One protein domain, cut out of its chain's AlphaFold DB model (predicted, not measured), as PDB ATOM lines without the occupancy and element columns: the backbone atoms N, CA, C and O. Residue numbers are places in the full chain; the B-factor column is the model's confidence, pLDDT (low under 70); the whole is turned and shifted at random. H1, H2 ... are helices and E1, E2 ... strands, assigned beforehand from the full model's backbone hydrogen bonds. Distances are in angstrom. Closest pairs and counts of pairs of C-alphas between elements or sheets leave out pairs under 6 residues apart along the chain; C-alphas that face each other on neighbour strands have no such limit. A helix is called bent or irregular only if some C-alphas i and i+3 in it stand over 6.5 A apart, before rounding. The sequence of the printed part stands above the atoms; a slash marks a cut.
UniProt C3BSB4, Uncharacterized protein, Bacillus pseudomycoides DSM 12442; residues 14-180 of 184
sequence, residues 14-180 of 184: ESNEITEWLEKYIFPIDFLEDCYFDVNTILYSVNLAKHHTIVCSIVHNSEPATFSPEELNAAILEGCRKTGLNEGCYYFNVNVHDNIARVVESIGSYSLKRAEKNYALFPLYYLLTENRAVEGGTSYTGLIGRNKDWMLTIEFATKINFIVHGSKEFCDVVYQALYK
ATOM      1  N   GLU A  14     349.385 354.002 378.841       86.75
ATOM      2  CA  GLU A  14     349.503 354.163 377.390       86.75
ATOM      3  C   GLU A  14     349.215 355.601 376.921       86.75
ATOM      4  O   GLU A  14     349.915 356.096 376.038       86.75
ATOM      5  N   SER A  15     348.240 356.314 377.510       88.38
ATOM      6  CA  SER A  15     348.060 357.741 377.196       88.38
ATOM      7  C   SER A  15     349.242 358.585 377.658       88.38
ATOM      8  O   SER A  15     349.633 359.493 376.933       88.38
ATOM      9  N   ASN A  16     349.845 358.276 378.809       89.00
ATOM     10  CA  ASN A  16     351.008 359.020 379.298       89.00
ATOM     11  C   ASN A  16     352.214 358.838 378.368       89.00
ATOM     12  O   ASN A  16     352.839 359.824 377.989       89.00
ATOM     13  N   GLU A  17     352.479 357.612 377.911       92.75
ATOM     14  CA  GLU A  17     353.552 357.340 376.946       92.75
ATOM     15  C   GLU A  17     353.362 358.095 375.620       92.75
ATOM     16  O   GLU A  17     354.324 358.555 375.001       92.75
ATOM     17  N   ILE A  18     352.118 358.206 375.144       93.44
ATOM     18  CA  ILE A  18     351.807 358.951 373.920       93.44
ATOM     19  C   ILE A  18     351.958 360.456 374.157       93.44
ATOM     20  O   ILE A  18     352.509 361.133 373.291       93.44
ATOM     21  N   THR A  19     351.519 360.972 375.308       92.75
ATOM     22  CA  THR A  19     351.721 362.373 375.703       92.75
ATOM     23  C   THR A  19     353.204 362.718 375.732       92.75
ATOM     24  O   THR A  19     353.614 363.642 375.039       92.75
ATOM     25  N   GLU A  20     354.028 361.941 376.438       93.12
ATOM     26  CA  GLU A  20     355.477 362.164 376.512       93.12
ATOM     27  C   GLU A  20     356.134 362.112 375.126       93.12
ATOM     28  O   GLU A  20     357.015 362.912 374.807       93.12
ATOM     29  N   TRP A  21     355.694 361.190 374.262       94.94
ATOM     30  CA  TRP A  21     356.196 361.108 372.892       94.94
ATOM     31  C   TRP A  21     355.806 362.333 372.053       94.94
ATOM     32  O   TRP A  21     356.668 362.908 371.384       94.94
ATOM     33  N   LEU A  22     354.540 362.759 372.113       93.94
ATOM     34  CA  LEU A  22     354.067 363.978 371.452       93.94
ATOM     35  C   LEU A  22     354.859 365.188 371.938       93.94
ATOM     36  O   LEU A  22     355.316 365.988 371.127       93.94
ATOM     37  N   GLU A  23     355.059 365.294 373.251       91.81
ATOM     38  CA  GLU A  23     355.784 366.392 373.868       91.81
ATOM     39  C   GLU A  23     357.249 366.450 373.457       91.81
ATOM     40  O   GLU A  23     357.805 367.531 373.296       91.81
ATOM     41  N   LYS A  24     357.876 365.292 373.283       93.00
ATOM     42  CA  LYS A  24     359.293 365.216 372.963       93.00
ATOM     43  C   LYS A  24     359.586 365.435 371.483       93.00
ATOM     44  O   LYS A  24     360.612 366.033 371.176       93.00
ATOM     45  N   TYR A  25     358.750 364.903 370.588       94.81
ATOM     46  CA  TYR A  25     359.109 364.818 369.170       94.81
ATOM     47  C   TYR A  25     358.187 365.566 368.206       94.81
ATOM     48  O   TYR A  25     358.623 365.908 367.111       94.81
ATOM     49  N   ILE A  26     356.930 365.805 368.574       93.75
ATOM     50  CA  ILE A  26     355.967 366.497 367.697       93.75
ATOM     51  C   ILE A  26     355.748 367.939 368.146       93.75
ATOM     52  O   ILE A  26     355.492 368.823 367.335       93.75
ATOM     53  N   PHE A  27     355.873 368.178 369.446       90.81
ATOM     54  CA  PHE A  27     355.762 369.487 370.058       90.81
ATOM     55  C   PHE A  27     356.952 369.747 371.001       90.81
ATOM     56  O   PHE A  27     356.751 370.006 372.188       90.81
ATOM     57  N   PRO A  28     358.209 369.665 370.525       86.06
ATOM     58  CA  PRO A  28     359.383 369.936 371.363       86.06
ATOM     59  C   PRO A  28     359.392 371.369 371.930       86.06
ATOM     60  O   PRO A  28     360.058 371.639 372.929       86.06
ATOM     61  N   ILE A  29     358.627 372.269 371.308       84.25
ATOM     62  CA  ILE A  29     358.287 373.616 371.774       84.25
ATOM     63  C   ILE A  29     356.760 373.743 371.942       84.25
ATOM     64  O   ILE A  29     356.018 372.779 371.757       84.25
ATOM     65  N   ASP A  30     356.242 374.929 372.260       82.62
ATOM     66  CA  ASP A  30     354.796 375.151 372.452       82.62
ATOM     67  C   ASP A  30     353.943 375.046 371.167       82.62
ATOM     68  O   ASP A  30     352.722 375.189 371.215       82.62
ATOM     69  N   PHE A  31     354.558 374.745 370.018       84.88
ATOM     70  CA  PHE A  31     353.917 374.602 368.709       84.88
ATOM     71  C   PHE A  31     354.294 373.284 368.035       84.88
ATOM     72  O   PHE A  31     355.247 372.618 368.439       84.88
ATOM     73  N   LEU A  32     353.522 372.908 367.010       87.94
ATOM     74  CA  LEU A  32     353.810 371.726 366.207       87.94
ATOM     75  C   LEU A  32     355.119 371.938 365.446       87.94
ATOM     76  O   LEU A  32     355.215 372.797 364.572       87.94
ATOM     77  N   GLU A  33     356.104 371.121 365.785       88.81
ATOM     78  CA  GLU A  33     357.406 371.046 365.140       88.81
ATOM     79  C   GLU A  33     357.807 369.569 365.099       88.81
ATOM     80  O   GLU A  33     358.447 369.042 366.009       88.81
ATOM     81  N   ASP A  34     357.352 368.880 364.052       90.25
ATOM     82  CA  ASP A  34     357.681 367.475 363.829       90.25
ATOM     83  C   ASP A  34     359.187 367.310 363.579       90.25
ATOM     84  O   ASP A  34     359.716 367.728 362.548       90.25
ATOM     85  N   CYS A  35     359.863 366.676 364.535       93.00
ATOM     86  CA  CYS A  35     361.256 366.245 364.433       93.00
ATOM     87  C   CYS A  35     361.408 364.717 364.521       93.00
ATOM     88  O   CYS A  35     362.513 364.219 364.757       93.00
ATOM     89  N   TYR A  36     360.309 363.972 364.362       96.06
ATOM     90  CA  TYR A  36     360.299 362.512 364.421       96.06
ATOM     91  C   TYR A  36     360.333 361.863 363.039       96.06
ATOM     92  O   TYR A  36     361.087 360.912 362.831       96.06
ATOM     93  N   PHE A  37     359.475 362.319 362.125       97.00
ATOM     94  CA  PHE A  37     359.240 361.624 360.861       97.00
ATOM     95  C   PHE A  37     360.221 362.047 359.762       97.00
ATOM     96  O   PHE A  37     360.720 363.171 359.740       97.00
ATOM     97  N   ASP A  38     360.478 361.138 358.815       92.75
ATOM     98  CA  ASP A  38     361.398 361.384 357.698       92.75
ATOM     99  C   ASP A  38     360.904 362.516 356.793       92.75
ATOM    100  O   ASP A  38     361.685 363.346 356.318       92.75
ATOM    101  N   VAL A  39     359.604 362.498 356.485       96.69
ATOM    102  CA  VAL A  39     358.950 363.480 355.626       96.69
ATOM    103  C   VAL A  39     357.528 363.757 356.094       96.69
ATOM    104  O   VAL A  39     356.879 362.932 356.742       96.69
ATOM    105  N   ASN A  40     357.017 364.902 355.652       96.81
ATOM    106  CA  ASN A  40     355.608 365.235 355.717       96.81
ATOM    107  C   ASN A  40     355.091 365.686 354.344       96.81
ATOM    108  O   ASN A  40     355.830 366.235 353.523       96.81
ATOM    109  N   THR A  41     353.812 365.424 354.094       97.38
ATOM    110  CA  THR A  41     353.108 365.796 352.867       97.38
ATOM    111  C   THR A  41     351.820 366.517 353.233       97.38
ATOM    112  O   THR A  41     350.934 365.962 353.885       97.38
ATOM    113  N   ILE A  42     351.687 367.759 352.766       96.50
ATOM    114  CA  ILE A  42     350.445 368.524 352.884       96.50
ATOM    115  C   ILE A  42     349.423 367.927 351.915       96.50
ATOM    116  O   ILE A  42     349.599 367.967 350.698       96.50
ATOM    117  N   LEU A  43     348.343 367.379 352.464       96.81
ATOM    118  CA  LEU A  43     347.234 366.818 351.701       96.81
ATOM    119  C   LEU A  43     346.231 367.898 351.314       96.81
ATOM    120  O   LEU A  43     345.688 367.847 350.221       96.81
ATOM    121  N   TYR A  44     345.986 368.873 352.183       95.38
ATOM    122  CA  TYR A  44     345.094 370.000 351.915       95.38
ATOM    123  C   TYR A  44     345.514 371.200 352.759       95.38
ATOM    124  O   TYR A  44     345.920 371.037 353.908       95.38
ATOM    125  N   SER A  45     345.416 372.402 352.192       92.12
ATOM    126  CA  SER A  45     345.685 373.653 352.897       92.12
ATOM    127  C   SER A  45     344.715 374.723 352.426       92.12
ATOM    128  O   SER A  45     344.561 374.930 351.225       92.12
ATOM    129  N   VAL A  46     344.087 375.422 353.367       87.75
ATOM    130  CA  VAL A  46     343.254 376.591 353.075       87.75
ATOM    131  C   VAL A  46     343.593 377.726 354.027       87.75
ATOM    132  O   VAL A  46     343.764 377.532 355.231       87.75
ATOM    133  N   ASN A  47     343.692 378.938 353.482       84.94
ATOM    134  CA  ASN A  47     343.942 380.138 354.267       84.94
ATOM    135  C   ASN A  47     342.622 380.786 354.696       84.94
ATOM    136  O   ASN A  47     341.870 381.285 353.860       84.94
ATOM    137  N   LEU A  48     342.374 380.823 356.004       75.94
ATOM    138  CA  LEU A  48     341.159 381.389 356.584       75.94
ATOM    139  C   LEU A  48     341.262 382.898 356.846       75.94
ATOM    140  O   LEU A  48     340.240 383.523 357.122       75.94
ATOM    141  N   ALA A  49     342.452 383.501 356.735       73.44
ATOM    142  CA  ALA A  49     342.713 384.896 357.114       73.44
ATOM    143  C   ALA A  49     341.939 385.943 356.289       73.44
ATOM    144  O   ALA A  49     341.924 387.120 356.640       73.44
ATOM    145  N   LYS A  50     341.303 385.537 355.182       72.38
ATOM    146  CA  LYS A  50     340.513 386.430 354.321       72.38
ATOM    147  C   LYS A  50     339.118 386.742 354.871       72.38
ATOM    148  O   LYS A  50     338.452 387.617 354.320       72.38
ATOM    149  N   HIS A  51     338.661 386.057 355.921       70.50
ATOM    150  CA  HIS A  51     337.311 386.239 356.456       70.50
ATOM    151  C   HIS A  51     337.323 386.581 357.949       70.50
ATOM    152  O   HIS A  51     338.196 386.158 358.698       70.50
ATOM    153  N   HIS A  52     336.317 387.345 358.383       71.88
ATOM    154  CA  HIS A  52     336.211 387.846 359.759       71.88
ATOM    155  C   HIS A  52     335.884 386.770 360.801       71.88
ATOM    156  O   HIS A  52     336.135 386.976 361.984       71.88
ATOM    157  N   THR A  53     335.284 385.652 360.388       74.38
ATOM    158  CA  THR A  53     334.915 384.554 361.289       74.38
ATOM    159  C   THR A  53     335.207 383.213 360.631       74.38
ATOM    160  O   THR A  53     335.131 383.101 359.409       74.38
ATOM    161  N   ILE A  54     335.458 382.180 361.440       72.50
ATOM    162  CA  ILE A  54     335.637 380.794 360.974       72.50
ATOM    163  C   ILE A  54     334.423 380.328 360.161       72.50
ATOM    164  O   ILE A  54     334.583 379.711 359.113       72.50
ATOM    165  N   VAL A  55     333.207 380.664 360.609       76.38
ATOM    166  CA  VAL A  55     331.969 380.325 359.890       76.38
ATOM    167  C   VAL A  55     331.968 380.961 358.502       76.38
ATOM    168  O   VAL A  55     331.685 380.274 357.524       76.38
ATOM    169  N   CYS A  56     332.345 382.238 358.390       77.94
ATOM    170  CA  CYS A  56     332.502 382.889 357.092       77.94
ATOM    171  C   CYS A  56     333.570 382.195 356.241       77.94
ATOM    172  O   CYS A  56     333.335 381.993 355.053       77.94
ATOM    173  N   SER A  57     334.703 381.801 356.831       78.12
ATOM    174  CA  SER A  57     335.760 381.095 356.106       78.12
ATOM    175  C   SER A  57     335.313 379.739 355.578       78.12
ATOM    176  O   SER A  57     335.716 379.369 354.485       78.12
ATOM    177  N   ILE A  58     334.468 379.013 356.312       76.44
ATOM    178  CA  ILE A  58     333.924 377.720 355.879       76.44
ATOM    179  C   ILE A  58     332.864 377.917 354.790       76.44
ATOM    180  O   ILE A  58     332.942 377.291 353.738       76.44
ATOM    181  N   VAL A  59     331.883 378.797 355.023       81.62
ATOM    182  CA  VAL A  59     330.743 379.012 354.111       81.62
ATOM    183  C   VAL A  59     331.183 379.613 352.775       81.62
ATOM    184  O   VAL A  59     330.620 379.279 351.736       81.62
ATOM    185  N   HIS A  60     332.181 380.495 352.794       84.06
ATOM    186  CA  HIS A  60     332.682 381.178 351.602       84.06
ATOM    187  C   HIS A  60     334.010 380.607 351.094       84.06
ATOM    188  O   HIS A  60     334.684 381.261 350.295       84.06
ATOM    189  N   ASN A  61     334.389 379.401 351.533       82.25
ATOM    190  CA  ASN A  61     335.585 378.749 351.026       82.25
ATOM    191  C   ASN A  61     335.438 378.473 349.521       82.25
ATOM    192  O   ASN A  61     334.583 377.694 349.103       82.25
ATOM    193  N   SER A  62     336.295 379.098 348.716       80.50
ATOM    194  CA  SER A  62     336.338 378.880 347.263       80.50
ATOM    195  C   SER A  62     337.150 377.646 346.867       80.50
ATOM    196  O   SER A  62     337.049 377.191 345.730       80.50
ATOM    197  N   GLU A  63     337.912 377.081 347.804       85.19
ATOM    198  CA  GLU A  63     338.821 375.957 347.592       85.19
ATOM    199  C   GLU A  63     338.543 374.859 348.639       85.19
ATOM    200  O   GLU A  63     339.367 374.623 349.522       85.19
ATOM    201  N   PRO A  64     337.361 374.211 348.630       85.75
ATOM    202  CA  PRO A  64     337.096 373.083 349.520       85.75
ATOM    203  C   PRO A  64     337.999 371.890 349.184       85.75
ATOM    204  O   PRO A  64     338.380 371.689 348.030       85.75
ATOM    205  N   ALA A  65     338.306 371.066 350.190       89.88
ATOM    206  CA  ALA A  65     339.010 369.806 349.970       89.88
ATOM    207  C   ALA A  65     338.232 368.941 348.968       89.88
ATOM    208  O   ALA A  65     337.015 368.787 349.075       89.88
ATOM    209  N   THR A  66     338.934 368.362 347.994       91.00
ATOM    210  CA  THR A  66     338.322 367.528 346.946       91.00
ATOM    211  C   THR A  66     338.065 366.091 347.394       91.00
ATOM    212  O   THR A  66     337.664 365.269 346.574       91.00
ATOM    213  N   PHE A  67     338.344 365.778 348.659       93.12
ATOM    214  CA  PHE A  67     338.175 364.460 349.252       93.12
ATOM    215  C   PHE A  67     337.244 364.521 350.467       93.12
ATOM    216  O   PHE A  67     337.223 365.514 351.201       93.12
ATOM    217  N   SER A  68     336.495 363.448 350.704       92.62
ATOM    218  CA  SER A  68     335.686 363.281 351.914       92.62
ATOM    219  C   SER A  68     336.514 362.740 353.097       92.62
ATOM    220  O   SER A  68     337.608 362.199 352.900       92.62
ATOM    221  N   PRO A  69     336.005 362.830 354.343       92.50
ATOM    222  CA  PRO A  69     336.613 362.160 355.495       92.50
ATOM    223  C   PRO A  69     336.827 360.654 355.288       92.50
ATOM    224  O   PRO A  69     337.844 360.105 355.709       92.50
ATOM    225  N   GLU A  70     335.883 359.984 354.626       93.12
ATOM    226  CA  GLU A  70     335.957 358.562 354.289       93.12
ATOM    227  C   GLU A  70     337.071 358.286 353.281       93.12
ATOM    228  O   GLU A  70     337.817 357.326 353.462       93.12
ATOM    229  N   GLU A  71     337.224 359.133 352.258       94.88
ATOM    230  CA  GLU A  71     338.296 359.005 351.266       94.88
ATOM    231  C   GLU A  71     339.677 359.207 351.902       94.88
ATOM    232  O   GLU A  71     340.582 358.413 351.649       94.88
ATOM    233  N   LEU A  72     339.833 360.194 352.793       96.00
ATOM    234  CA  LEU A  72     341.075 360.389 353.551       96.00
ATOM    235  C   LEU A  72     341.374 359.206 354.479       96.00
ATOM    236  O   LEU A  72     342.489 358.684 354.481       96.00
ATOM    237  N   ASN A  73     340.381 358.734 355.232       95.56
ATOM    238  CA  ASN A  73     340.541 357.570 356.099       95.56
ATOM    239  C   ASN A  73     340.915 356.308 355.295       95.56
ATOM    240  O   ASN A  73     341.783 355.541 355.712       95.56
ATOM    241  N   ALA A  74     340.287 356.100 354.134       94.50
ATOM    242  CA  ALA A  74     340.588 354.990 353.236       94.50
ATOM    243  C   ALA A  74     341.991 355.102 352.623       94.50
ATOM    244  O   ALA A  74     342.688 354.094 352.533       94.50
ATOM    245  N   ALA A  75     342.432 356.306 352.256       96.81
ATOM    246  CA  ALA A  75     343.776 356.542 351.736       96.81
ATOM    247  C   ALA A  75     344.861 356.224 352.774       96.81
ATOM    248  O   ALA A  75     345.845 355.564 352.445       96.81
ATOM    249  N   ILE A  76     344.659 356.616 354.036       97.19
ATOM    250  CA  ILE A  76     345.564 356.268 355.146       97.19
ATOM    251  C   ILE A  76     345.576 354.753 355.372       97.19
ATOM    252  O   ILE A  76     346.644 354.156 355.492       97.19
ATOM    253  N   LEU A  77     344.404 354.110 355.371       96.06
ATOM    254  CA  LEU A  77     344.293 352.655 355.499       96.06
ATOM    255  C   LEU A  77     345.020 351.914 354.368       96.06
ATOM    256  O   LEU A  77     345.674 350.903 354.619       96.06
ATOM    257  N   GLU A  78     344.917 352.410 353.137       96.31
ATOM    258  CA  GLU A  78     345.648 351.867 351.992       96.31
ATOM    259  C   GLU A  78     347.157 352.074 352.143       96.31
ATOM    260  O   GLU A  78     347.922 351.140 351.899       96.31
ATOM    261  N   GLY A  79     347.572 353.248 352.630       97.19
ATOM    262  CA  GLY A  79     348.941 353.527 353.061       97.19
ATOM    263  C   GLY A  79     349.456 352.438 353.991       97.19
ATOM    264  O   GLY A  79     350.430 351.772 353.658       97.19
ATOM    265  N   CYS A  80     348.744 352.175 355.094       96.81
ATOM    266  CA  CYS A  80     349.144 351.156 356.063       96.81
ATOM    267  C   CYS A  80     349.266 349.761 355.436       96.81
ATOM    268  O   CYS A  80     350.208 349.027 355.721       96.81
ATOM    269  N   ARG A  81     348.326 349.382 354.563       95.94
ATOM    270  CA  ARG A  81     348.327 348.060 353.922       95.94
ATOM    271  C   ARG A  81     349.490 347.874 352.962       95.94
ATOM    272  O   ARG A  81     350.117 346.817 352.990       95.94
ATOM    273  N   LYS A  82     349.768 348.868 352.115       97.00
ATOM    274  CA  LYS A  82     350.842 348.772 351.119       97.00
ATOM    275  C   LYS A  82     352.228 348.791 351.749       97.00
ATOM    276  O   LYS A  82     353.114 348.131 351.221       97.00
ATOM    277  N   THR A  83     352.397 349.481 352.874       96.44
ATOM    278  CA  THR A  83     353.682 349.571 353.583       96.44
ATOM    279  C   THR A  83     353.833 348.559 354.724       96.44
ATOM    280  O   THR A  83     354.859 348.542 355.399       96.44
ATOM    281  N   GLY A  84     352.839 347.692 354.954       95.81
ATOM    282  CA  GLY A  84     352.891 346.661 355.999       95.81
ATOM    283  C   GLY A  84     352.821 347.205 357.432       95.81
ATOM    284  O   GLY A  84     353.290 346.552 358.364       95.81
ATOM    285  N   LEU A  85     352.252 348.396 357.611       95.50
ATOM    286  CA  LEU A  85     352.130 349.092 358.889       95.50
ATOM    287  C   LEU A  85     350.859 348.704 359.658       95.50
ATOM    288  O   LEU A  85     349.894 348.165 359.109       95.50
ATOM    289  N   ASN A  86     350.846 348.993 360.962       92.75
ATOM    290  CA  ASN A  86     349.694 348.706 361.814       92.75
ATOM    291  C   ASN A  86     348.536 349.671 361.496       92.75
ATOM    292  O   ASN A  86     348.702 350.886 361.495       92.75
ATOM    293  N   GLU A  87     347.342 349.128 361.258       90.19
ATOM    294  CA  GLU A  87     346.142 349.911 360.916       90.19
ATOM    295  C   GLU A  87     345.409 350.477 362.154       90.19
ATOM    296  O   GLU A  87     344.469 351.272 362.036       90.19
ATOM    297  N   GLY A  88     345.768 350.008 363.352       90.06
ATOM    298  CA  GLY A  88     345.323 350.584 364.614       90.06
ATOM    299  C   GLY A  88     346.019 351.916 364.860       90.06
ATOM    300  O   GLY A  88     347.191 352.087 364.530       90.06
ATOM    301  N   CYS A  89     345.304 352.866 365.447       93.19
ATOM    302  CA  CYS A  89     345.848 354.188 365.723       93.19
ATOM    303  C   CYS A  89     345.215 354.797 366.970       93.19
ATOM    304  O   CYS A  89     344.230 354.298 367.517       93.19
ATOM    305  N   TYR A  90     345.807 355.888 367.421       93.81
ATOM    306  CA  TYR A  90     345.251 356.754 368.444       93.81
ATOM    307  C   TYR A  90     344.793 358.049 367.797       93.81
ATOM    308  O   TYR A  90     345.366 358.453 366.789       93.81
ATOM    309  N   TYR A  91     343.791 358.706 368.370       93.31
ATOM    310  CA  TYR A  91     343.571 360.125 368.130       93.31
ATOM    311  C   TYR A  91     344.162 360.938 369.276       93.31
ATOM    312  O   TYR A  91     344.256 360.446 370.403       93.31
ATOM    313  N   PHE A  92     344.508 362.188 368.989       92.56
ATOM    314  CA  PHE A  92     344.938 363.148 369.993       92.56
ATOM    315  C   PHE A  92     344.337 364.534 369.748       92.56
ATOM    316  O   PHE A  92     343.924 364.863 368.631       92.56
ATOM    317  N   ASN A  93     344.314 365.351 370.797       90.31
ATOM    318  CA  ASN A  93     344.003 366.773 370.728       90.31
ATOM    319  C   ASN A  93     344.958 367.567 371.623       90.31
ATOM    320  O   ASN A  93     345.143 367.221 372.791       90.31
ATOM    321  N   VAL A  94     345.529 368.630 371.071       88.06
ATOM    322  CA  VAL A  94     346.434 369.559 371.747       88.06
ATOM    323  C   VAL A  94     345.918 370.972 371.539       88.06
ATOM    324  O   VAL A  94     345.647 371.379 370.409       88.06
ATOM    325  N   ASN A  95     345.834 371.732 372.625       82.88
ATOM    326  CA  ASN A  95     345.532 373.156 372.586       82.88
ATOM    327  C   ASN A  95     346.752 373.952 373.042       82.88
ATOM    328  O   ASN A  95     347.435 373.555 373.985       82.88
ATOM    329  N   VAL A  96     347.011 375.085 372.393       77.25
ATOM    330  CA  VAL A  96     348.050 376.036 372.804       77.25
ATOM    331  C   VAL A  96     347.387 377.258 373.417       77.25
ATOM    332  O   VAL A  96     346.783 378.055 372.708       77.25
ATOM    333  N   HIS A  97     347.503 377.419 374.729       72.12
ATOM    334  CA  HIS A  97     347.006 378.571 375.473       72.12
ATOM    335  C   HIS A  97     347.936 379.771 375.288       72.12
ATOM    336  O   HIS A  97     349.158 379.640 375.394       72.12
ATOM    337  N   ASP A  98     347.348 380.929 374.973       66.00
ATOM    338  CA  ASP A  98     348.029 382.219 374.792       66.00
ATOM    339  C   ASP A  98     349.250 382.211 373.859       66.00
ATOM    340  O   ASP A  98     350.083 383.109 373.929       66.00
ATOM    341  N   ASN A  99     349.376 381.215 372.968       64.88
ATOM    342  CA  ASN A  99     350.581 380.994 372.154       64.88
ATOM    343  C   ASN A  99     351.868 380.803 372.992       64.88
ATOM    344  O   ASN A  99     352.963 381.069 372.500       64.88
ATOM    345  N   ILE A 100     351.734 380.383 374.256       61.84
ATOM    346  CA  ILE A 100     352.834 380.297 375.232       61.84
ATOM    347  C   ILE A 100     352.869 378.944 375.946       61.84
ATOM    348  O   ILE A 100     353.940 378.526 376.359       61.84
ATOM    349  N   ALA A 101     351.734 378.268 376.134       60.88
ATOM    350  CA  ALA A 101     351.701 377.012 376.879       60.88
ATOM    351  C   ALA A 101     350.774 375.999 376.214       60.88
ATOM    352  O   ALA A 101     349.571 376.230 376.092       60.88
ATOM    353  N   ARG A 102     351.320 374.856 375.803       77.50
ATOM    354  CA  ARG A 102     350.516 373.768 375.230       77.50
ATOM    355  C   ARG A 102     350.049 372.758 376.272       77.50
ATOM    356  O   ARG A 102     350.760 372.452 377.224       77.50
ATOM    357  N   VAL A 103     348.865 372.198 376.043       77.31
ATOM    358  CA  VAL A 103     348.268 371.138 376.859       77.31
ATOM    359  C   VAL A 103     347.732 370.041 375.942       77.31
ATOM    360  O   VAL A 103     346.962 370.309 375.015       77.31
ATOM    361  N   VAL A 104     348.140 368.793 376.194       80.12
ATOM    362  CA  VAL A 104     347.519 367.612 375.580       80.12
ATOM    363  C   VAL A 104     346.220 367.322 376.329       80.12
ATOM    364  O   VAL A 104     346.231 366.912 377.485       80.12
ATOM    365  N   GLU A 105     345.090 367.563 375.675       79.88
ATOM    366  CA  GLU A 105     343.761 367.508 376.301       79.88
ATOM    367  C   GLU A 105     343.163 366.103 376.293       79.88
ATOM    368  O   GLU A 105     342.407 365.717 377.185       79.88
ATOM    369  N   SER A 106     343.427 365.341 375.231       84.38
ATOM    370  CA  SER A 106     342.801 364.037 375.048       84.38
ATOM    371  C   SER A 106     343.631 363.138 374.156       84.38
ATOM    372  O   SER A 106     344.122 363.567 373.112       84.38
ATOM    373  N   ILE A 107     343.712 361.871 374.556       89.50
ATOM    374  CA  ILE A 107     344.205 360.761 373.751       89.50
ATOM    375  C   ILE A 107     343.153 359.657 373.805       89.50
ATOM    376  O   ILE A 107     342.539 359.399 374.844       89.50
ATOM    377  N   GLY A 108     342.923 358.985 372.685       89.19
ATOM    378  CA  GLY A 108     341.999 357.864 372.640       89.19
ATOM    379  C   GLY A 108     342.280 356.904 371.505       89.19
ATOM    380  O   GLY A 108     343.077 357.172 370.616       89.19
ATOM    381  N   SER A 109     341.616 355.755 371.532       89.50
ATOM    382  CA  SER A 109     341.769 354.742 370.490       89.50
ATOM    383  C   SER A 109     340.946 355.081 369.248       89.50
ATOM    384  O   SER A 109     339.783 355.485 369.340       89.50
ATOM    385  N   TYR A 110     341.526 354.839 368.077       89.62
ATOM    386  CA  TYR A 110     340.869 354.944 366.781       89.62
ATOM    387  C   TYR A 110     341.169 353.713 365.914       89.62
ATOM    388  O   TYR A 110     342.165 353.009 366.079       89.62
ATOM    389  N   SER A 111     340.266 353.399 364.988       86.56
ATOM    390  CA  SER A 111     340.454 352.284 364.062       86.56
ATOM    391  C   SER A 111     340.023 352.697 362.670       86.56
ATOM    392  O   SER A 111     338.826 352.840 362.413       86.56
ATOM    393  N   LEU A 112     340.996 352.781 361.762       88.88
ATOM    394  CA  LEU A 112     340.771 353.088 360.349       88.88
ATOM    395  C   LEU A 112     339.747 352.127 359.717       88.88
ATOM    396  O   LEU A 112     338.885 352.548 358.954       88.88
ATOM    397  N   LYS A 113     339.781 350.839 360.094       85.38
ATOM    398  CA  LYS A 113     338.861 349.792 359.604       85.38
ATOM    399  C   LYS A 113     337.423 349.920 360.100       85.38
ATOM    400  O   LYS A 113     336.507 349.445 359.440       85.38
ATOM    401  N   ARG A 114     337.216 350.456 361.306       76.75
ATOM    402  CA  ARG A 114     335.882 350.547 361.932       76.75
ATOM    403  C   ARG A 114     335.267 351.939 361.799       76.75
ATOM    404  O   ARG A 114     334.170 352.155 362.308       76.75
ATOM    405  N   ALA A 115     335.953 352.846 361.106       68.88
ATOM    406  CA  ALA A 115     335.547 354.222 360.868       68.88
ATOM    407  C   ALA A 115     334.128 354.335 360.283       68.88
ATOM    408  O   ALA A 115     333.342 355.141 360.767       68.88
ATOM    409  N   GLU A 116     333.754 353.465 359.340       59.78
ATOM    410  CA  GLU A 116     332.419 353.462 358.712       59.78
ATOM    411  C   GLU A 116     331.266 353.282 359.714       59.78
ATOM    412  O   GLU A 116     330.164 353.772 359.490       59.78
ATOM    413  N   LYS A 117     331.506 352.610 360.849       62.53
ATOM    414  CA  LYS A 117     330.488 352.419 361.897       62.53
ATOM    415  C   LYS A 117     330.391 353.596 362.871       62.53
ATOM    416  O   LYS A 117     329.392 353.700 363.576       62.53
ATOM    417  N   ASN A 118     331.417 354.445 362.925       63.22
ATOM    418  CA  ASN A 118     331.598 355.487 363.940       63.22
ATOM    419  C   ASN A 118     331.797 356.894 363.344       63.22
ATOM    420  O   ASN A 118     332.180 357.795 364.085       63.22
ATOM    421  N   TYR A 119     331.528 357.071 362.044       79.25
ATOM    422  CA  TYR A 119     331.857 358.248 361.228       79.25
ATOM    423  C   TYR A 119     333.377 358.477 361.087       79.25
ATOM    424  O   TYR A 119     334.123 358.582 362.066       79.25
ATOM    425  N   ALA A 120     333.868 358.533 359.844       86.88
ATOM    426  CA  ALA A 120     335.297 358.670 359.569       86.88
ATOM    427  C   ALA A 120     335.851 359.986 360.129       86.88
ATOM    428  O   ALA A 120     335.243 361.043 359.985       86.88
ATOM    429  N   LEU A 121     337.001 359.901 360.807       89.62
ATOM    430  CA  LEU A 121     337.696 361.019 361.456       89.62
ATOM    431  C   LEU A 121     336.848 361.838 362.455       89.62
ATOM    432  O   LEU A 121     337.284 362.902 362.890       89.62
ATOM    433  N   PHE A 122     335.670 361.353 362.871       86.94
ATOM    434  CA  PHE A 122     334.761 362.094 363.751       86.94
ATOM    435  C   PHE A 122     335.415 362.640 365.028       86.94
ATOM    436  O   PHE A 122     335.190 363.816 365.317       86.94
ATOM    437  N   PRO A 123     336.250 361.877 365.770       85.31
ATOM    438  CA  PRO A 123     336.924 362.407 366.953       85.31
ATOM    439  C   PRO A 123     337.723 363.681 366.670       85.31
ATOM    440  O   PRO A 123     337.657 364.615 367.457       85.31
ATOM    441  N   LEU A 124     338.415 363.752 365.530       89.25
ATOM    442  CA  LEU A 124     339.244 364.902 365.165       89.25
ATOM    443  C   LEU A 124     338.368 366.134 364.923       89.25
ATOM    444  O   LEU A 124     338.577 367.183 365.525       89.25
ATOM    445  N   TYR A 125     337.334 365.996 364.090       85.44
ATOM    446  CA  TYR A 125     336.415 367.102 363.813       85.44
ATOM    447  C   TYR A 125     335.676 367.567 365.068       85.44
ATOM    448  O   TYR A 125     335.550 368.767 365.295       85.44
ATOM    449  N   TYR A 126     335.229 366.628 365.903       82.62
ATOM    450  CA  TYR A 126     334.575 366.940 367.167       82.62
ATOM    451  C   TYR A 126     335.497 367.744 368.093       82.62
ATOM    452  O   TYR A 126     335.106 368.805 368.577       82.62
ATOM    453  N   LEU A 127     336.737 367.286 368.288       79.50
ATOM    454  CA  LEU A 127     337.704 367.929 369.181       79.50
ATOM    455  C   LEU A 127     338.120 369.320 368.685       79.50
ATOM    456  O   LEU A 127     338.246 370.233 369.498       79.50
ATOM    457  N   LEU A 128     338.220 369.524 367.366       76.19
ATOM    458  CA  LEU A 128     338.430 370.855 366.780       76.19
ATOM    459  C   LEU A 128     337.275 371.817 367.080       76.19
ATOM    460  O   LEU A 128     337.504 372.994 367.350       76.19
ATOM    461  N   THR A 129     336.029 371.333 367.046       69.38
ATOM    462  CA  THR A 129     334.852 372.165 367.357       69.38
ATOM    463  C   THR A 129     334.658 372.410 368.848       69.38
ATOM    464  O   THR A 129     333.996 373.374 369.228       69.38
ATOM    465  N   GLU A 130     335.243 371.565 369.699       67.12
ATOM    466  CA  GLU A 130     335.197 371.723 371.148       67.12
ATOM    467  C   GLU A 130     336.204 372.743 371.685       67.12
ATOM    468  O   GLU A 130     336.198 372.929 372.896       67.12
ATOM    469  N   ASN A 131     337.032 373.394 370.850       58.03
ATOM    470  CA  ASN A 131     338.105 374.302 371.279       58.03
ATOM    471  C   ASN A 131     337.666 375.206 372.452       58.03
ATOM    472  O   ASN A 131     336.912 376.167 372.292       58.03
ATOM    473  N   ARG A 132     338.106 374.822 373.660       52.50
ATOM    474  CA  ARG A 132     337.650 375.395 374.936       52.50
ATOM    475  C   ARG A 132     338.447 376.627 375.335       52.50
ATOM    476  O   ARG A 132     338.120 377.246 376.347       52.50
ATOM    477  N   ALA A 133     339.492 376.970 374.584       51.88
ATOM    478  CA  ALA A 133     340.284 378.151 374.857       51.88
ATOM    479  C   ALA A 133     339.443 379.391 374.530       51.88
ATOM    480  O   ALA A 133     339.301 379.791 373.376       51.88
ATOM    481  N   VAL A 134     338.894 380.017 375.573       48.91
ATOM    482  CA  VAL A 134     338.210 381.321 375.497       48.91
ATOM    483  C   VAL A 134     339.136 382.397 374.891       48.91
ATOM    484  O   VAL A 134     338.661 383.390 374.348       48.91
ATOM    485  N   GLU A 135     340.451 382.162 374.932       52.41
ATOM    486  CA  GLU A 135     341.530 383.093 374.580       52.41
ATOM    487  C   GLU A 135     342.076 382.939 373.140       52.41
ATOM    488  O   GLU A 135     342.952 383.697 372.736       52.41
ATOM    489  N   GLY A 136     341.530 382.036 372.310       55.09
ATOM    490  CA  GLY A 136     341.817 382.030 370.861       55.09
ATOM    491  C   GLY A 136     343.152 381.398 370.437       55.09
ATOM    492  O   GLY A 136     343.763 381.831 369.460       55.09
ATOM    493  N   GLY A 137     343.592 380.370 371.159       63.59
ATOM    494  CA  GLY A 137     344.804 379.599 370.877       63.59
ATOM    495  C   GLY A 137     344.737 378.681 369.648       63.59
ATOM    496  O   GLY A 137     343.655 378.311 369.186       63.59
ATOM    497  N   THR A 138     345.907 378.278 369.136       75.00
ATOM    498  CA  THR A 138     346.002 377.280 368.054       75.00
ATOM    499  C   THR A 138     345.630 375.895 368.583       75.00
ATOM    500  O   THR A 138     346.121 375.484 369.638       75.00
ATOM    501  N   SER A 139     344.806 375.161 367.834       82.50
ATOM    502  CA  SER A 139     344.455 373.774 368.151       82.50
ATOM    503  C   SER A 139     345.003 372.818 367.104       82.50
ATOM    504  O   SER A 139     344.972 373.092 365.901       82.50
ATOM    505  N   TYR A 140     345.451 371.664 367.581       88.56
ATOM    506  CA  TYR A 140     345.913 370.559 366.763       88.56
ATOM    507  C   TYR A 140     345.144 369.312 367.151       88.56
ATOM    508  O   TYR A 140     345.071 368.950 368.322       88.56
ATOM    509  N   THR A 141     344.636 368.599 366.162       92.38
ATOM    510  CA  THR A 141     344.153 367.237 366.368       92.38
ATOM    511  C   THR A 141     344.799 366.329 365.350       92.38
ATOM    512  O   THR A 141     345.241 366.781 364.294       92.38
ATOM    513  N   GLY A 142     344.855 365.040 365.633       94.75
ATOM    514  CA  GLY A 142     345.454 364.124 364.692       94.75
ATOM    515  C   GLY A 142     345.210 362.671 365.014       94.75
ATOM    516  O   GLY A 142     344.588 362.330 366.020       94.75
ATOM    517  N   LEU A 143     345.718 361.829 364.123       96.25
ATOM    518  CA  LEU A 143     345.845 360.393 364.316       96.25
ATOM    519  C   LEU A 143     347.323 360.020 364.392       96.25
ATOM    520  O   LEU A 143     348.125 360.577 363.652       96.25
ATOM    521  N   ILE A 144     347.669 359.052 365.233       96.38
ATOM    522  CA  ILE A 144     349.022 358.491 365.347       96.38
ATOM    523  C   ILE A 144     348.916 356.984 365.137       96.38
ATOM    524  O   ILE A 144     348.105 356.333 365.804       96.38
ATOM    525  N   GLY A 145     349.728 356.419 364.243       96.19
ATOM    526  CA  GLY A 145     349.845 354.968 364.084       96.19
ATOM    527  C   GLY A 145     350.175 354.287 365.414       96.19
ATOM    528  O   GLY A 145     350.875 354.854 366.253       96.19
ATOM    529  N   ARG A 146     349.673 353.068 365.651       93.88
ATOM    530  CA  ARG A 146     349.874 352.350 366.929       93.88
ATOM    531  C   ARG A 146     351.350 352.298 367.342       93.88
ATOM    532  O   ARG A 146     351.661 352.416 368.524       93.88
ATOM    533  N   ASN A 147     352.236 352.146 366.360       95.62
ATOM    534  CA  ASN A 147     353.675 352.027 366.562       95.62
ATOM    535  C   ASN A 147     354.415 353.354 366.328       95.62
ATOM    536  O   ASN A 147     355.642 353.348 366.287       95.62
ATOM    537  N   LYS A 148     353.688 354.476 366.208       96.06
ATOM    538  CA  LYS A 148     354.223 355.826 365.955       96.06
ATOM    539  C   LYS A 148     355.007 355.915 364.638       96.06
ATOM    540  O   LYS A 148     355.925 356.700 364.492       96.06
ATOM    541  N   ASP A 149     354.619 355.087 363.682       96.62
ATOM    542  CA  ASP A 149     355.206 354.895 362.356       96.62
ATOM    543  C   ASP A 149     354.668 355.876 361.299       96.62
ATOM    544  O   ASP A 149     355.295 356.097 360.263       96.62
ATOM    545  N   TRP A 150     353.526 356.497 361.586       97.75
ATOM    546  CA  TRP A 150     352.934 357.576 360.804       97.75
ATOM    547  C   TRP A 150     352.055 358.461 361.692       97.75
ATOM    548  O   TRP A 150     351.635 358.058 362.784       97.75
ATOM    549  N   MET A 151     351.730 359.655 361.201       97.94
ATOM    550  CA  MET A 151     350.808 360.587 361.847       97.94
ATOM    551  C   MET A 151     349.986 361.357 360.803       97.94
ATOM    552  O   MET A 151     350.473 361.676 359.726       97.94
ATOM    553  N   LEU A 152     348.732 361.670 361.117       97.56
ATOM    554  CA  LEU A 152     347.925 362.679 360.425       97.56
ATOM    555  C   LEU A 152     347.728 363.839 361.392       97.56
ATOM    556  O   LEU A 152     347.290 363.598 362.513       97.56
ATOM    557  N   THR A 153     347.956 365.074 360.961       95.50
ATOM    558  CA  THR A 153     347.647 366.273 361.745       95.50
ATOM    559  C   THR A 153     346.662 367.160 361.004       95.50
ATOM    560  O   THR A 153     346.729 367.318 359.784       95.50
ATOM    561  N   ILE A 154     345.734 367.735 361.763       92.50
ATOM    562  CA  ILE A 154     344.899 368.853 361.354       92.50
ATOM    563  C   ILE A 154     345.316 370.038 362.211       92.50
ATOM    564  O   ILE A 154     345.052 370.079 363.414       92.50
ATOM    565  N   GLU A 155     345.997 370.983 361.579       88.88
ATOM    566  CA  GLU A 155     346.398 372.239 362.201       88.88
ATOM    567  C   GLU A 155     345.286 373.252 361.993       88.88
ATOM    568  O   GLU A 155     344.861 373.468 360.855       88.88
ATOM    569  N   PHE A 156     344.819 373.878 363.070       80.75
ATOM    570  CA  PHE A 156     343.760 374.872 363.007       80.75
ATOM    571  C   PHE A 156     344.206 376.184 363.659       80.75
ATOM    572  O   PHE A 156     344.153 376.353 364.877       80.75
ATOM    573  N   ALA A 157     344.643 377.116 362.811       76.75
ATOM    574  CA  ALA A 157     345.019 378.481 363.176       76.75
ATOM    575  C   ALA A 157     344.434 379.474 362.149       76.75
ATOM    576  O   ALA A 157     343.266 379.400 361.775       76.75
ATOM    577  N   THR A 158     345.258 380.385 361.621       75.00
ATOM    578  CA  THR A 158     344.910 381.233 360.461       75.00
ATOM    579  C   THR A 158     344.792 380.441 359.153       75.00
ATOM    580  O   THR A 158     344.248 380.942 358.167       75.00
ATOM    581  N   LYS A 159     345.282 379.200 359.140       83.06
ATOM    582  CA  LYS A 159     345.122 378.218 358.068       83.06
ATOM    583  C   LYS A 159     344.574 376.917 358.645       83.06
ATOM    584  O   LYS A 159     344.788 376.639 359.824       83.06
ATOM    585  N   ILE A 160     343.914 376.135 357.796       86.56
ATOM    586  CA  ILE A 160     343.652 374.720 358.065       86.56
ATOM    587  C   ILE A 160     344.590 373.909 357.190       86.56
ATOM    588  O   ILE A 160     344.501 374.020 355.967       86.56
ATOM    589  N   ASN A 161     345.451 373.098 357.801       91.62
ATOM    590  CA  ASN A 161     346.314 372.165 357.083       91.62
ATOM    591  C   ASN A 161     345.971 370.735 357.480       91.62
ATOM    592  O   ASN A 161     345.879 370.437 358.665       91.62
ATOM    593  N   PHE A 162     345.829 369.856 356.494       95.69
ATOM    594  CA  PHE A 162     345.814 368.410 356.681       95.69
ATOM    595  C   PHE A 162     347.162 367.897 356.210       95.69
ATOM    596  O   PHE A 162     347.488 368.033 355.027       95.69
ATOM    597  N   ILE A 163     347.948 367.335 357.119       96.94
ATOM    598  CA  ILE A 163     349.320 366.916 356.839       96.94
ATOM    599  C   ILE A 163     349.480 365.466 357.266       96.94
ATOM    600  O   ILE A 163     349.101 365.098 358.376       96.94
ATOM    601  N   VAL A 164     350.027 364.643 356.378       97.88
ATOM    602  CA  VAL A 164     350.447 363.281 356.710       97.88
ATOM    603  C   VAL A 164     351.958 363.256 356.906       97.88
ATOM    604  O   VAL A 164     352.689 363.853 356.122       97.88
ATOM    605  N   HIS A 165     352.410 362.576 357.950       98.25
ATOM    606  CA  HIS A 165     353.807 362.445 358.357       98.25
ATOM    607  C   HIS A 165     354.150 360.959 358.443       98.25
ATOM    608  O   HIS A 165     353.300 360.144 358.820       98.25
ATOM    609  N   GLY A 166     355.372 360.586 358.082       97.50
ATOM    610  CA  GLY A 166     355.796 359.189 358.066       97.50
ATOM    611  C   GLY A 166     357.034 358.966 357.211       97.50
ATOM    612  O   GLY A 166     357.795 359.889 356.918       97.50
ATOM    613  N   SER A 167     357.206 357.727 356.752       97.81
ATOM    614  CA  SER A 167     358.168 357.437 355.691       97.81
ATOM    615  C   SER A 167     357.708 358.041 354.360       97.81
ATOM    616  O   SER A 167     356.511 358.248 354.116       97.81
ATOM    617  N   LYS A 168     358.661 358.271 353.450       97.44
ATOM    618  CA  LYS A 168     358.357 358.747 352.093       97.44
ATOM    619  C   LYS A 168     357.402 357.820 351.346       97.44
ATOM    620  O   LYS A 168     356.458 358.291 350.723       97.44
ATOM    621  N   GLU A 169     357.626 356.514 351.450       97.56
ATOM    622  CA  GLU A 169     356.779 355.506 350.812       97.56
ATOM    623  C   GLU A 169     355.327 355.602 351.295       97.56
ATOM    624  O   GLU A 169     354.405 355.620 350.480       97.56
ATOM    625  N   PHE A 170     355.117 355.734 352.609       98.06
ATOM    626  CA  PHE A 170     353.780 355.870 353.178       98.06
ATOM    627  C   PHE A 170     353.086 357.148 352.695       98.06
ATOM    628  O   PHE A 170     351.965 357.090 352.186       98.06
ATOM    629  N   CYS A 171     353.765 358.293 352.796       98.06
ATOM    630  CA  CYS A 171     353.205 359.580 352.389       98.06
ATOM    631  C   CYS A 171     352.866 359.616 350.888       98.06
ATOM    632  O   CYS A 171     351.806 360.121 350.508       98.06
ATOM    633  N   ASP A 172     353.724 359.035 350.041       97.44
ATOM    634  CA  ASP A 172     353.495 358.932 348.598       97.44
ATOM    635  C   ASP A 172     352.265 358.066 348.288       97.44
ATOM    636  O   ASP A 172     351.441 358.456 347.456       97.44
ATOM    637  N   VAL A 173     352.090 356.923 348.964       97.69
ATOM    638  CA  VAL A 173     350.905 356.068 348.779       97.69
ATOM    639  C   VAL A 173     349.627 356.802 349.176       97.69
ATOM    640  O   VAL A 173     348.668 356.792 348.403       97.69
ATOM    641  N   VAL A 174     349.605 357.460 350.339       97.69
ATOM    642  CA  VAL A 174     348.423 358.204 350.812       97.69
ATOM    643  C   VAL A 174     348.055 359.316 349.830       97.69
ATOM    644  O   VAL A 174     346.896 359.434 349.428       97.69
ATOM    645  N   TYR A 175     349.041 360.097 349.381       96.88
ATOM    646  CA  TYR A 175     348.814 361.171 348.416       96.88
ATOM    647  C   TYR A 175     348.274 360.639 347.082       96.88
ATOM    648  O   TYR A 175     347.321 361.184 346.521       96.88
ATOM    649  N   GLN A 176     348.854 359.550 346.571       96.06
ATOM    650  CA  GLN A 176     348.395 358.924 345.332       96.06
ATOM    651  C   GLN A 176     346.981 358.358 345.465       96.06
ATOM    652  O   GLN A 176     346.179 358.550 344.557       96.06
ATOM    653  N   ALA A 177     346.646 357.723 346.589       95.19
ATOM    654  CA  ALA A 177     345.307 357.194 346.831       95.19
ATOM    655  C   ALA A 177     344.228 358.296 346.839       95.19
ATOM    656  O   ALA A 177     343.109 358.054 346.392       95.19
ATOM    657  N   LEU A 178     344.569 359.508 347.291       94.00
ATOM    658  CA  LEU A 178     343.660 360.660 347.289       94.00
ATOM    659  C   LEU A 178     343.513 361.320 345.915       94.00
ATOM    660  O   LEU A 178     342.402 361.650 345.504       94.00
ATOM    661  N   TYR A 179     344.625 361.530 345.209       92.81
ATOM    662  CA  TYR A 179     344.662 362.427 344.046       92.81
ATOM    663  C   TYR A 179     344.877 361.734 342.704       92.81
ATOM    664  O   TYR A 179     344.622 362.325 341.656       92.81
ATOM    665  N   LYS A 180     345.320 360.479 342.705       80.81
ATOM    666  CA  LYS A 180     345.469 359.661 341.503       80.81
ATOM    667  C   LYS A 180     344.465 358.517 341.560       80.81
ATOM    668  O   LYS A 180     344.829 357.361 341.748       80.81
TER     669      LYS A 180
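AT A GLANCE: This is residues 14 to 180 of the 184 residues of an uncharacterized protein of Bacillus pseudomycoides DSM 12442 (UniProt C3BSB4). One twisted sheet of six strands makes the core, with helices H3, H4, H5 and H6 over one face and H1 crossing the other near the E3 edge. H2 lies off the sheet. The printed part has 167 residues, with six named helices and six named strands in the order H1 E1 H2 H3 E2 E3 H4 H5 E4 E5 E6 H6; the class is mixed, helices and strands. The sheet runs E1 E6 E5 E4 E2 E3, antiparallel throughout. The whole is compact and rounded, with a radius of gyration of the C-alphas of 15.3 A and spans of 43 by 38 by 31 A.

IN THESE COORDINATES: Find C-alpha 14 at (349.503, 354.163, 377.390); from there H1 runs to residue 26, 17.0 A. E1, residues 39 to 47, is 22.5 A long and bends by 64 degrees at residue 44. Next come H2, residues 54 to 59, and H3, residues 69 to 83, 21.3 A. E2, residues 88 to 97, spans 30.1 A; E3, residues 101 to 111, spans 30.0 A and bends by 50 degrees at residue 108. H4, residues 112 to 118, is irregular, with C-alphas 113 and 116 7.5 A apart. Then follow H5, residues 122 to 129, E4, 139 to 145, E5, 150 to 156, and E6, 159 to 166. H6, residues 168 to 179, ends at C-alpha 179 at (344.662, 362.427, 344.046).

HOW THE PARTS SIT: Look across the sheet for N and O within hydrogen-bond range: N 41 and O 164 at 2.8 A for E1 and E6, N 153 and O 163 at 2.8 A for hairpin E5 and E6, N 154 and O 141 at 2.7 A for hairpin E4 and E5, N 92 and O 142 at 3.0 A for E4 and E2, N 91 and O 108 at 2.8 A for hairpin E2 and E3. E4 E5 E6 form a meander, each strand the antiparallel neighbour of the one before. E3, H4 H5, E4 form a split strand-helix-strand unit, two strands running the same way with E2 between them; its crossover is right-handed. Helices on both faces give three layers. H1's height over the sheet is 8.0 A; its closest C-alphas to E3 are Ser 15 and Ile 107, 6.0 A. H5 runs along E4, at 2 degrees on the local plane. H6 lies over E1 and E6. H3 touches H6, closest C-alphas Ala 75 and Val 174, 5.0 A, and H4, closest C-alphas Leu 77 and Leu 112, 6.0 A. H2 is only just not on the sheet, with 4 pairs of C-alphas within 10 A. Every O i to N i+4 pair is within hydrogen-bond range in H1, H2, H3, H5 and H6; H4 has 0 of 3, and 2 of 4 O i to N i+3 pairs.

THE WHOLE: The printed part has no cut. The two C-alphas farthest apart, of His 52 and Gly 84, are 44.6 A apart. The link from H1 to E1, residues 27 to 38, is long. Look for pLDDT under 70 at residues 98 to 101, 115 to 118 and 129 to 137.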